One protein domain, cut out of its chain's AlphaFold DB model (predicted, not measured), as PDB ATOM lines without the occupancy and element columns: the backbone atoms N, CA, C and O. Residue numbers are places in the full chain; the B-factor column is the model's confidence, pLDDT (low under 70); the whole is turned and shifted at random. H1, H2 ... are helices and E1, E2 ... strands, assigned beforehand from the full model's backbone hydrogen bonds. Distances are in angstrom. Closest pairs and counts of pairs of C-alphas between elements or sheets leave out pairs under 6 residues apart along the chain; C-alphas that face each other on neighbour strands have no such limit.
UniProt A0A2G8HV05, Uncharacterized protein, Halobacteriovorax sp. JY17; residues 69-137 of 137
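Overview. This is residues 69 to 137 of the 137 residues of an uncharacterized protein of Halobacteriovorax sp. JY17 (UniProt A0A2G8HV05). A small antiparallel hairpin of two strands, E1 and E2, lies beside the first half of one very long helix, H1. The far end of the rod, residues 123 to 137, sticks out free. The printed part has 69 residues, in the order E1, E2, H1, class mixed, helices and strands. It is extended, with a radius of gyration of the C-alphas of 17.7 A, and spans 61 by 18 by 17 A.

Along the chain. E1 is residues 70 to 75, 16.4 A long, starting at C-alpha 70 (-12.728, -13.075, -62.740). E2 is residues 88 to 91. H1 is residues 97 to 135, 56.9 A long, ending at C-alpha 135 (-15.909, -49.140, -30.512).

Arrangement. The hairpin E1 and E2 is antiparallel at 176 degrees, with N 71 and O 90 2.8 A apart, within hydrogen-bond range. E1 and H1 are apart. In H1 every O i to N i+4 pair is within hydrogen-bond range.

Size, cuts and confidence. The C-alphas of Pro 96 and Ala 137, the two farthest apart, are 61.0 A apart. The printed part has no cut. E1 to E2 is a long link of 12 residues; E2 to H1 is tight. Residues 136 to 137 are under pLDDT 70.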
ATOM      1  N   THR A  69     -11.689 -14.446 -66.634       89.06
ATOM      2  CA  THR A  69     -12.826 -13.511 -66.556       89.06
ATOM      3  C   THR A  69     -13.018 -12.888 -65.180       89.06
ATOM      4  O   THR A  69     -13.577 -11.797 -65.100       89.06
ATOM      5  N   MET A  70     -12.547 -13.537 -64.116       92.50
ATOM      6  CA  MET A  70     -12.728 -13.075 -62.740       92.50
ATOM      7  C   MET A  70     -11.530 -13.397 -61.848       92.50
ATOM      8  O   MET A  70     -10.866 -14.422 -62.026       92.50
ATOM      9  N   LEU A  71     -11.303 -12.530 -60.869       93.62
ATOM     10  CA  LEU A  71     -10.540 -12.808 -59.661       93.62
ATOM     11  C   LEU A  71     -11.528 -13.016 -58.519       93.62
ATOM     12  O   LEU A  71     -12.497 -12.267 -58.384       93.62
ATOM     13  N   VAL A  72     -11.279 -14.026 -57.697       92.38
ATOM     14  CA  VAL A  72     -12.089 -14.304 -56.515       92.38
ATOM     15  C   VAL A  72     -11.174 -14.371 -55.308       92.38
ATOM     16  O   VAL A  72     -10.196 -15.109 -55.318       92.38
ATOM     17  N   ASP A  73     -11.498 -13.614 -54.271       93.06
ATOM     18  CA  ASP A  73     -10.895 -13.724 -52.947       93.06
ATOM     19  C   ASP A  73     -11.914 -14.397 -52.022       93.06
ATOM     20  O   ASP A  73     -13.046 -13.924 -51.906       93.06
ATOM     21  N   ILE A  74     -11.546 -15.528 -51.421       91.81
ATOM     22  CA  ILE A  74     -12.422 -16.347 -50.584       91.81
ATOM     23  C   ILE A  74     -11.796 -16.563 -49.210       91.81
ATOM     24  O   ILE A  74     -10.666 -17.035 -49.090       91.81
ATOM     25  N   THR A  75     -12.594 -16.345 -48.167       89.19
ATOM     26  CA  THR A  75     -12.291 -16.789 -46.799       89.19
ATOM     27  C   THR A  75     -13.166 -17.989 -46.440       89.19
ATOM     28  O   THR A  75     -14.359 -18.020 -46.766       89.19
ATOM     29  N   PHE A  76     -12.598 -18.954 -45.719       87.56
ATOM     30  CA  PHE A  76     -13.320 -20.121 -45.213       87.56
ATOM     31  C   PHE A  76     -13.448 -20.083 -43.692       87.56
ATOM     32  O   PHE A  76     -12.593 -19.537 -43.001       87.56
ATOM     33  N   ASP A  77     -14.510 -20.689 -43.164       84.88
ATOM     34  CA  ASP A  77     -14.646 -20.923 -41.726       84.88
ATOM     35  C   ASP A  77     -14.113 -22.303 -41.290       84.88
ATOM     36  O   ASP A  77     -13.659 -23.118 -42.095       84.88
ATOM     37  N   LYS A  78     -14.235 -22.602 -39.990       80.50
ATOM     38  CA  LYS A  78     -13.827 -23.874 -39.357       80.50
ATOM     39  C   LYS A  78     -14.452 -25.126 -39.972       80.50
ATOM     40  O   LYS A  78     -13.917 -26.218 -39.811       80.50
ATOM     41  N   LEU A  79     -15.600 -24.986 -40.630       81.38
ATOM     42  CA  LEU A  79     -16.321 -26.081 -41.277       81.38
ATOM     43  C   LEU A  79     -16.040 -26.126 -42.784       81.38
ATOM     44  O   LEU A  79     -16.738 -26.830 -43.520       81.38
ATOM     45  N   ASN A  80     -15.027 -25.384 -43.238       81.50
ATOM     46  CA  ASN A  80     -14.664 -25.214 -44.636       81.50
ATOM     47  C   ASN A  80     -15.830 -24.673 -45.482       81.50
ATOM     48  O   ASN A  80     -16.041 -25.095 -46.623       81.50
ATOM     49  N   ARG A  81     -16.634 -23.773 -44.898       86.44
ATOM     50  CA  ARG A  81     -17.715 -23.059 -45.589       86.44
ATOM     51  C   ARG A  81     -17.214 -21.710 -46.074       86.44
ATOM     52  O   ARG A  81     -16.484 -21.028 -45.360       86.44
ATOM     53  N   VAL A  82     -17.655 -21.310 -47.261       88.94
ATOM     54  CA  VAL A  82     -17.322 -20.006 -47.849       88.94
ATOM     55  C   VAL A  82     -18.016 -18.891 -47.069       88.94
ATOM     56  O   VAL A  82     -19.240 -18.918 -46.901       88.94
ATOM     57  N   MET A  83     -17.247 -17.900 -46.616       85.00
ATOM     58  CA  MET A  83     -17.747 -16.721 -45.911       85.00
ATOM     59  C   MET A  83     -18.019 -15.563 -46.877       85.00
ATOM     60  O   MET A  83     -17.133 -14.757 -47.163       85.00
ATOM     61  N   SER A  84     -19.271 -15.419 -47.323       77.06
ATOM     62  CA  SER A  84     -19.671 -14.396 -48.306       77.06
ATOM     63  C   SER A  84     -19.290 -12.965 -47.904       77.06
ATOM     64  O   SER A  84     -18.714 -12.243 -48.705       77.06
ATOM     65  N   ARG A  85     -19.496 -12.571 -46.639       78.25
ATOM     66  CA  ARG A  85     -19.193 -11.208 -46.137       78.25
ATOM     67  C   ARG A  85     -17.715 -10.804 -46.204       78.25
ATOM     68  O   ARG A  85     -17.408  -9.627 -46.048       78.25
ATOM     69  N   ARG A  86     -16.808 -11.773 -46.336       77.31
ATOM     70  CA  ARG A  86     -15.356 -11.549 -46.423       77.31
ATOM     71  C   ARG A  86     -14.787 -11.920 -47.788       77.31
ATOM     72  O   ARG A  86     -13.609 -11.692 -48.022       77.31
ATOM     73  N   SER A  87     -15.626 -12.451 -48.674       83.12
ATOM     74  CA  SER A  87     -15.227 -12.848 -50.016       83.12
ATOM     75  C   SER A  87     -15.488 -11.707 -50.997       83.12
ATOM     76  O   SER A  87     -16.407 -10.908 -50.805       83.12
ATOM     77  N   ARG A  88     -14.671 -11.609 -52.045       87.12
ATOM     78  CA  ARG A  88     -14.780 -10.575 -53.080       87.12
ATOM     79  C   ARG A  88     -14.682 -11.206 -54.458       87.12
ATOM     80  O   ARG A  88     -13.925 -12.151 -54.655       87.12
ATOM     81  N   VAL A  89     -15.435 -10.659 -55.405       90.19
ATOM     82  CA  VAL A  89     -15.375 -11.032 -56.822       90.19
ATOM     83  C   VAL A  89     -15.049  -9.776 -57.613       90.19
ATOM     84  O   VAL A  89     -15.743  -8.768 -57.492       90.19
ATOM     85  N   GLU A  90     -14.003  -9.840 -58.425       91.06
ATOM     86  CA  GLU A  90     -13.610  -8.780 -59.344       91.06
ATOM     87  C   GLU A  90     -13.662  -9.320 -60.773       91.06
ATOM     88  O   GLU A  90     -13.045 -10.336 -61.093       91.06
ATOM     89  N   PHE A  91     -14.407  -8.651 -61.649       92.25
ATOM     90  CA  PHE A  91     -14.488  -9.024 -63.059       92.25
ATOM     91  C   PHE A  91     -13.368  -8.344 -63.847       92.25
ATOM     92  O   PHE A  91     -13.247  -7.125 -63.832       92.25
ATOM     93  N   LYS A  92     -12.578  -9.132 -64.584       91.81
ATOM     94  CA  LYS A  92     -11.453  -8.631 -65.396       91.81
ATOM     95  C   LYS A  92     -11.891  -7.981 -66.709       91.81
ATOM     96  O   LYS A  92     -11.105  -7.296 -67.356       91.81
ATOM     97  N   LYS A  93     -13.116  -8.267 -67.148       89.19
ATOM     98  CA  LYS A  93     -13.700  -7.749 -68.387       89.19
ATOM     99  C   LYS A  93     -14.842  -6.807 -68.058       89.19
ATOM    100  O   LYS A  93     -15.527  -6.979 -67.051       89.19
ATOM    101  N   GLU A  94     -15.070  -5.859 -68.954       89.44
ATOM    102  CA  GLU A  94     -16.239  -5.000 -68.891       89.44
ATOM    103  C   GLU A  94     -17.484  -5.842 -69.205       89.44
ATOM    104  O   GLU A  94     -17.628  -6.405 -70.290       89.44
ATOM    105  N   ILE A  95     -18.334  -6.014 -68.195       88.44
ATOM    106  CA  ILE A  95     -19.573  -6.791 -68.254       88.44
ATOM    107  C   ILE A  95     -20.714  -5.826 -67.903       88.44
ATOM    108  O   ILE A  95     -20.532  -5.021 -66.984       88.44
ATOM    109  N   PRO A  96     -21.870  -5.882 -68.592       94.25
ATOM    110  CA  PRO A  96     -23.039  -5.088 -68.224       94.25
ATOM    111  C   PRO A  96     -23.448  -5.317 -66.765       94.25
ATOM    112  O   PRO A  96     -23.417  -6.451 -66.287       94.25
ATOM    113  N   GLU A  97     -23.858  -4.259 -66.066       90.56
ATOM    114  CA  GLU A  97     -24.133  -4.337 -64.625       90.56
ATOM    115  C   GLU A  97     -25.268  -5.316 -64.295       90.56
ATOM    116  O   GLU A  97     -25.115  -6.154 -63.412       90.56
ATOM    117  N   GLU A  98     -26.334  -5.334 -65.101       93.94
ATOM    118  CA  GLU A  98     -27.449  -6.289 -64.973       93.94
ATOM    119  C   GLU A  98     -26.982  -7.757 -65.024       93.94
ATOM    120  O   GLU A  98     -27.494  -8.625 -64.309       93.94
ATOM    121  N   ALA A  99     -25.975  -8.050 -65.854       91.62
ATOM    122  CA  ALA A  99     -25.406  -9.388 -65.966       91.62
ATOM    123  C   ALA A  99     -24.514  -9.731 -64.763       91.62
ATOM    124  O   ALA A  99     -24.509 -10.884 -64.327       91.62
ATOM    125  N   LYS A 100     -23.793  -8.749 -64.200       89.81
ATOM    126  CA  LYS A 100     -23.031  -8.940 -62.956       89.81
ATOM    127  C   LYS A 100     -23.961  -9.217 -61.783       89.81
ATOM    128  O   LYS A 100     -23.725 -10.180 -61.062       89.81
ATOM    129  N   GLU A 101     -25.022  -8.429 -61.621       90.62
ATOM    130  CA  GLU A 101     -26.011  -8.614 -60.553       90.62
ATOM    131  C   GLU A 101     -26.674  -9.992 -60.642       90.62
ATOM    132  O   GLU A 101     -26.698 -10.738 -59.663       90.62
ATOM    133  N   SER A 102     -27.118 -10.380 -61.843       93.81
ATOM    134  CA  SER A 102     -27.714 -11.700 -62.085       93.81
ATOM    135  C   SER A 102     -26.744 -12.840 -61.762       93.81
ATOM    136  O   SER A 102     -27.125 -13.836 -61.145       93.81
ATOM    137  N   PHE A 103     -25.474 -12.703 -62.154       91.69
ATOM    138  CA  PHE A 103     -24.446 -13.690 -61.835       91.69
ATOM    139  C   PHE A 103     -24.175 -13.771 -60.331       91.69
ATOM    140  O   PHE A 103     -24.103 -14.875 -59.795       91.69
ATOM    141  N   LEU A 104     -24.028 -12.633 -59.649       89.75
ATOM    142  CA  LEU A 104     -23.764 -12.591 -58.211       89.75
ATOM    143  C   LEU A 104     -24.915 -13.219 -57.422       89.75
ATOM    144  O   LEU A 104     -24.657 -14.008 -56.517       89.75
ATOM    145  N   PHE A 105     -26.162 -12.966 -57.821       90.88
ATOM    146  CA  PHE A 105     -27.335 -13.607 -57.231       90.88
ATOM    147  C   PHE A 105     -27.282 -15.140 -57.358       90.88
ATOM    148  O   PHE A 105     -27.405 -15.863 -56.370       90.88
ATOM    149  N   LEU A 106     -27.014 -15.656 -58.563       94.12
ATOM    150  CA  LEU A 106     -26.881 -17.101 -58.789       94.12
ATOM    151  C   LEU A 106     -25.680 -17.703 -58.044       94.12
ATOM    152  O   LEU A 106     -25.739 -18.843 -57.574       94.12
ATOM    153  N   LEU A 107     -24.585 -16.950 -57.936       90.44
ATOM    154  CA  LEU A 107     -23.398 -17.360 -57.199       90.44
ATOM    155  C   LEU A 107     -23.695 -17.486 -55.700       90.44
ATOM    156  O   LEU A 107     -23.246 -18.447 -55.079       90.44
ATOM    157  N   GLU A 108     -24.469 -16.572 -55.116       89.50
ATOM    158  CA  GLU A 108     -24.892 -16.665 -53.715       89.50
ATOM    159  C   GLU A 108     -25.731 -17.920 -53.448       89.50
ATOM    160  O   GLU A 108     -25.446 -18.657 -52.497       89.50
ATOM    161  N   ASP A 109     -26.698 -18.222 -54.317       92.75
ATOM    162  CA  ASP A 109     -27.510 -19.440 -54.224       92.75
ATOM    163  C   ASP A 109     -26.654 -20.708 -54.333       92.75
ATOM    164  O   ASP A 109     -26.805 -21.657 -53.547       92.75
ATOM    165  N   PHE A 110     -25.701 -20.717 -55.268       92.62
ATOM    166  CA  PHE A 110     -24.745 -21.809 -55.419       92.62
ATOM    167  C   PHE A 110     -23.889 -21.996 -54.158       92.62
ATOM    168  O   PHE A 110     -23.773 -23.114 -53.645       92.62
ATOM    169  N   LEU A 111     -23.324 -20.913 -53.616       91.31
ATOM    170  CA  LEU A 111     -22.513 -20.950 -52.397       91.31
ATOM    171  C   LEU A 111     -23.330 -21.423 -51.190       91.31
ATOM    172  O   LEU A 111     -22.828 -22.197 -50.369       91.31
ATOM    173  N   LEU A 112     -24.597 -21.022 -51.086       91.38
ATOM    174  CA  LEU A 112     -25.498 -21.492 -50.038       91.38
ATOM    175  C   LEU A 112     -25.739 -23.004 -50.140       91.38
ATOM    176  O   LEU A 112     -25.669 -23.713 -49.129       91.38
ATOM    177  N   ALA A 113     -26.004 -23.511 -51.345       93.94
ATOM    178  CA  ALA A 113     -26.181 -24.940 -51.586       93.94
ATOM    179  C   ALA A 113     -24.907 -25.733 -51.250       93.94
ATOM    180  O   ALA A 113     -24.976 -26.737 -50.533       93.94
ATOM    181  N   LEU A 114     -23.742 -25.243 -51.686       92.81
ATOM    182  CA  LEU A 114     -22.439 -25.839 -51.393       92.81
ATOM    183  C   LEU A 114     -22.168 -25.883 -49.884       92.81
ATOM    184  O   LEU A 114     -21.836 -26.936 -49.343       92.81
ATOM    185  N   ASN A 115     -22.392 -24.775 -49.176       93.06
ATOM    186  CA  ASN A 115     -22.203 -24.698 -47.728       93.06
ATOM    187  C   ASN A 115     -23.138 -25.654 -46.967       93.06
ATOM    188  O   ASN A 115     -22.717 -26.280 -45.990       93.06
ATOM    189  N   ARG A 116     -24.390 -25.820 -47.419       93.12
ATOM    190  CA  ARG A 116     -25.325 -26.813 -46.856       93.12
ATOM    191  C   ARG A 116     -24.833 -28.245 -47.069       93.12
ATOM    192  O   ARG A 116     -24.947 -29.061 -46.154       93.12
ATOM    193  N   ALA A 117     -24.288 -28.556 -48.245       92.38
ATOM    194  CA  ALA A 117     -23.711 -29.868 -48.533       92.38
ATOM    195  C   ALA A 117     -22.462 -30.139 -47.674       92.38
ATOM    196  O   ALA A 117     -22.377 -31.191 -47.038       92.38
ATOM    197  N   SER A 118     -21.548 -29.167 -47.573       89.94
ATOM    198  CA  SER A 118     -20.360 -29.241 -46.710       89.94
ATOM    199  C   SER A 118     -20.725 -29.477 -45.244       89.94
ATOM    200  O   SER A 118     -20.117 -30.325 -44.592       89.94
ATOM    201  N   TYR A 119     -21.760 -28.797 -44.737       89.75
ATOM    202  CA  TYR A 119     -22.252 -28.999 -43.373       89.75
ATOM    203  C   TYR A 119     -22.776 -30.422 -43.140       89.75
ATOM    204  O   TYR A 119     -22.411 -31.058 -42.155       89.75
ATOM    205  N   LYS A 120     -23.581 -30.963 -44.065       93.19
ATOM    206  CA  LYS A 120     -24.066 -32.351 -43.970       93.19
ATOM    207  C   LYS A 120     -22.910 -33.352 -43.956       93.19
ATOM    208  O   LYS A 120     -22.867 -34.210 -43.081       93.19
ATOM    209  N   ARG A 121     -21.935 -33.180 -44.857       91.75
ATOM    210  CA  ARG A 121     -20.723 -34.011 -44.899       91.75
ATOM    211  C   ARG A 121     -19.959 -33.971 -43.572       91.75
ATOM    212  O   ARG A 121     -19.482 -35.004 -43.116       91.75
ATOM    213  N   HIS A 122     -19.844 -32.793 -42.955       90.25
ATOM    214  CA  HIS A 122     -19.186 -32.645 -41.658       90.25
ATOM    215  C   HIS A 122     -19.913 -33.418 -40.547       90.25
ATOM    216  O   HIS A 122     -19.265 -34.146 -39.801       90.25
ATOM    217  N   LEU A 123     -21.246 -33.337 -40.482       92.25
ATOM    218  CA  LEU A 123     -22.036 -34.103 -39.508       92.25
ATOM    219  C   LEU A 123     -21.869 -35.620 -39.676       92.25
ATOM    220  O   LEU A 123     -21.796 -36.351 -38.689       92.25
ATOM    221  N   ASP A 124     -21.809 -36.110 -40.914       92.69
ATOM    222  CA  ASP A 124     -21.609 -37.539 -41.184       92.69
ATOM    223  C   ASP A 124     -20.198 -38.006 -40.797       92.69
ATOM    224  O   ASP A 124     -20.024 -39.110 -40.265       92.69
ATOM    225  N   TYR A 125     -19.197 -37.145 -40.993       91.69
ATOM    226  CA  TYR A 125     -17.840 -37.384 -40.514       91.69
ATOM    227  C   TYR A 125     -17.788 -37.445 -38.981       91.69
ATOM    228  O   TYR A 125     -17.256 -38.401 -38.419       91.69
ATOM    229  N   GLU A 126     -18.411 -36.483 -38.295       91.06
ATOM    230  CA  GLU A 126     -18.458 -36.439 -36.832       91.06
ATOM    231  C   GLU A 126     -19.110 -37.701 -36.247       91.06
ATOM    232  O   GLU A 126     -18.551 -38.339 -35.351       91.06
ATOM    233  N   LYS A 127     -20.250 -38.128 -36.807       94.06
ATOM    234  CA  LYS A 127     -20.918 -39.382 -36.418       94.06
ATOM    235  C   LYS A 127     -20.015 -40.599 -36.610       94.06
ATOM    236  O   LYS A 127     -19.982 -41.475 -35.746       94.06
ATOM    237  N   SER A 128     -19.283 -40.655 -37.723       92.81
ATOM    238  CA  SER A 128     -18.337 -41.739 -38.011       92.81
ATOM    239  C   SER A 128     -17.209 -41.791 -36.977       92.81
ATOM    240  O   SER A 128     -16.937 -42.855 -36.422       92.81
ATOM    241  N   CYS A 129     -16.610 -40.646 -36.637       90.25
ATOM    242  CA  CYS A 129     -15.585 -40.563 -35.594       90.25
ATOM    243  C   CYS A 129     -16.122 -40.988 -34.220       90.25
ATOM    244  O   CYS A 129     -15.478 -41.773 -33.526       90.25
ATOM    245  N   GLN A 130     -17.315 -40.526 -33.833       91.31
ATOM    246  CA  GLN A 130     -17.947 -40.918 -32.567       91.31
ATOM    247  C   GLN A 130     -18.208 -42.426 -32.493       91.31
ATOM    248  O   GLN A 130     -18.057 -43.021 -31.426       91.31
ATOM    249  N   LYS A 131     -18.591 -43.053 -33.610       91.75
ATOM    250  CA  LYS A 131     -18.781 -44.505 -33.687       91.75
ATOM    251  C   LYS A 131     -17.464 -45.251 -33.449       91.75
ATOM    252  O   LYS A 131     -17.424 -46.111 -32.577       91.75
ATOM    253  N   ILE A 132     -16.388 -44.860 -34.135       89.75
ATOM    254  CA  ILE A 132     -15.051 -45.457 -33.962       89.75
ATOM    255  C   ILE A 132     -14.566 -45.312 -32.512       89.75
ATOM    256  O   ILE A 132     -14.053 -46.267 -31.930       89.75
ATOM    257  N   LEU A 133     -14.755 -44.137 -31.903       84.06
ATOM    258  CA  LEU A 133     -14.355 -43.889 -30.514       84.06
ATOM    259  C   LEU A 133     -15.130 -44.755 -29.514       84.06
ATOM    260  O   LEU A 133     -14.536 -45.220 -28.548       84.06
ATOM    261  N   LYS A 134     -16.425 -44.997 -29.747       86.56
ATOM    262  CA  LYS A 134     -17.237 -45.905 -28.916       86.56
ATOM    263  C   LYS A 134     -16.828 -47.367 -29.064       86.56
ATOM    264  O   LYS A 134     -16.945 -48.111 -28.105       86.56
ATOM    265  N   GLU A 135     -16.387 -47.775 -30.249       78.81
ATOM    266  CA  GLU A 135     -15.909 -49.140 -30.512       78.81
ATOM    267  C   GLU A 135     -14.484 -49.378 -29.983       78.81
ATOM    268  O   GLU A 135     -14.094 -50.519 -29.755       78.81
ATOM    269  N   SER A 136     -13.711 -48.306 -29.774       65.50
ATOM    270  CA  SER A 136     -12.328 -48.349 -29.269       65.50
ATOM    271  C   SER A 136     -12.209 -48.172 -27.745       65.50
ATOM    272  O   SER A 136     -11.092 -48.228 -27.225       65.50
ATOM    273  N   ALA A 137     -13.319 -47.902 -27.049       53.88
ATOM    274  CA  ALA A 137     -13.401 -47.680 -25.601       53.88
ATOM    275  C   ALA A 137     -13.923 -48.926 -24.873       53.88
ATOM    276  O   ALA A 137     -13.382 -49.220 -23.781       53.88
TER     277      ALA A 137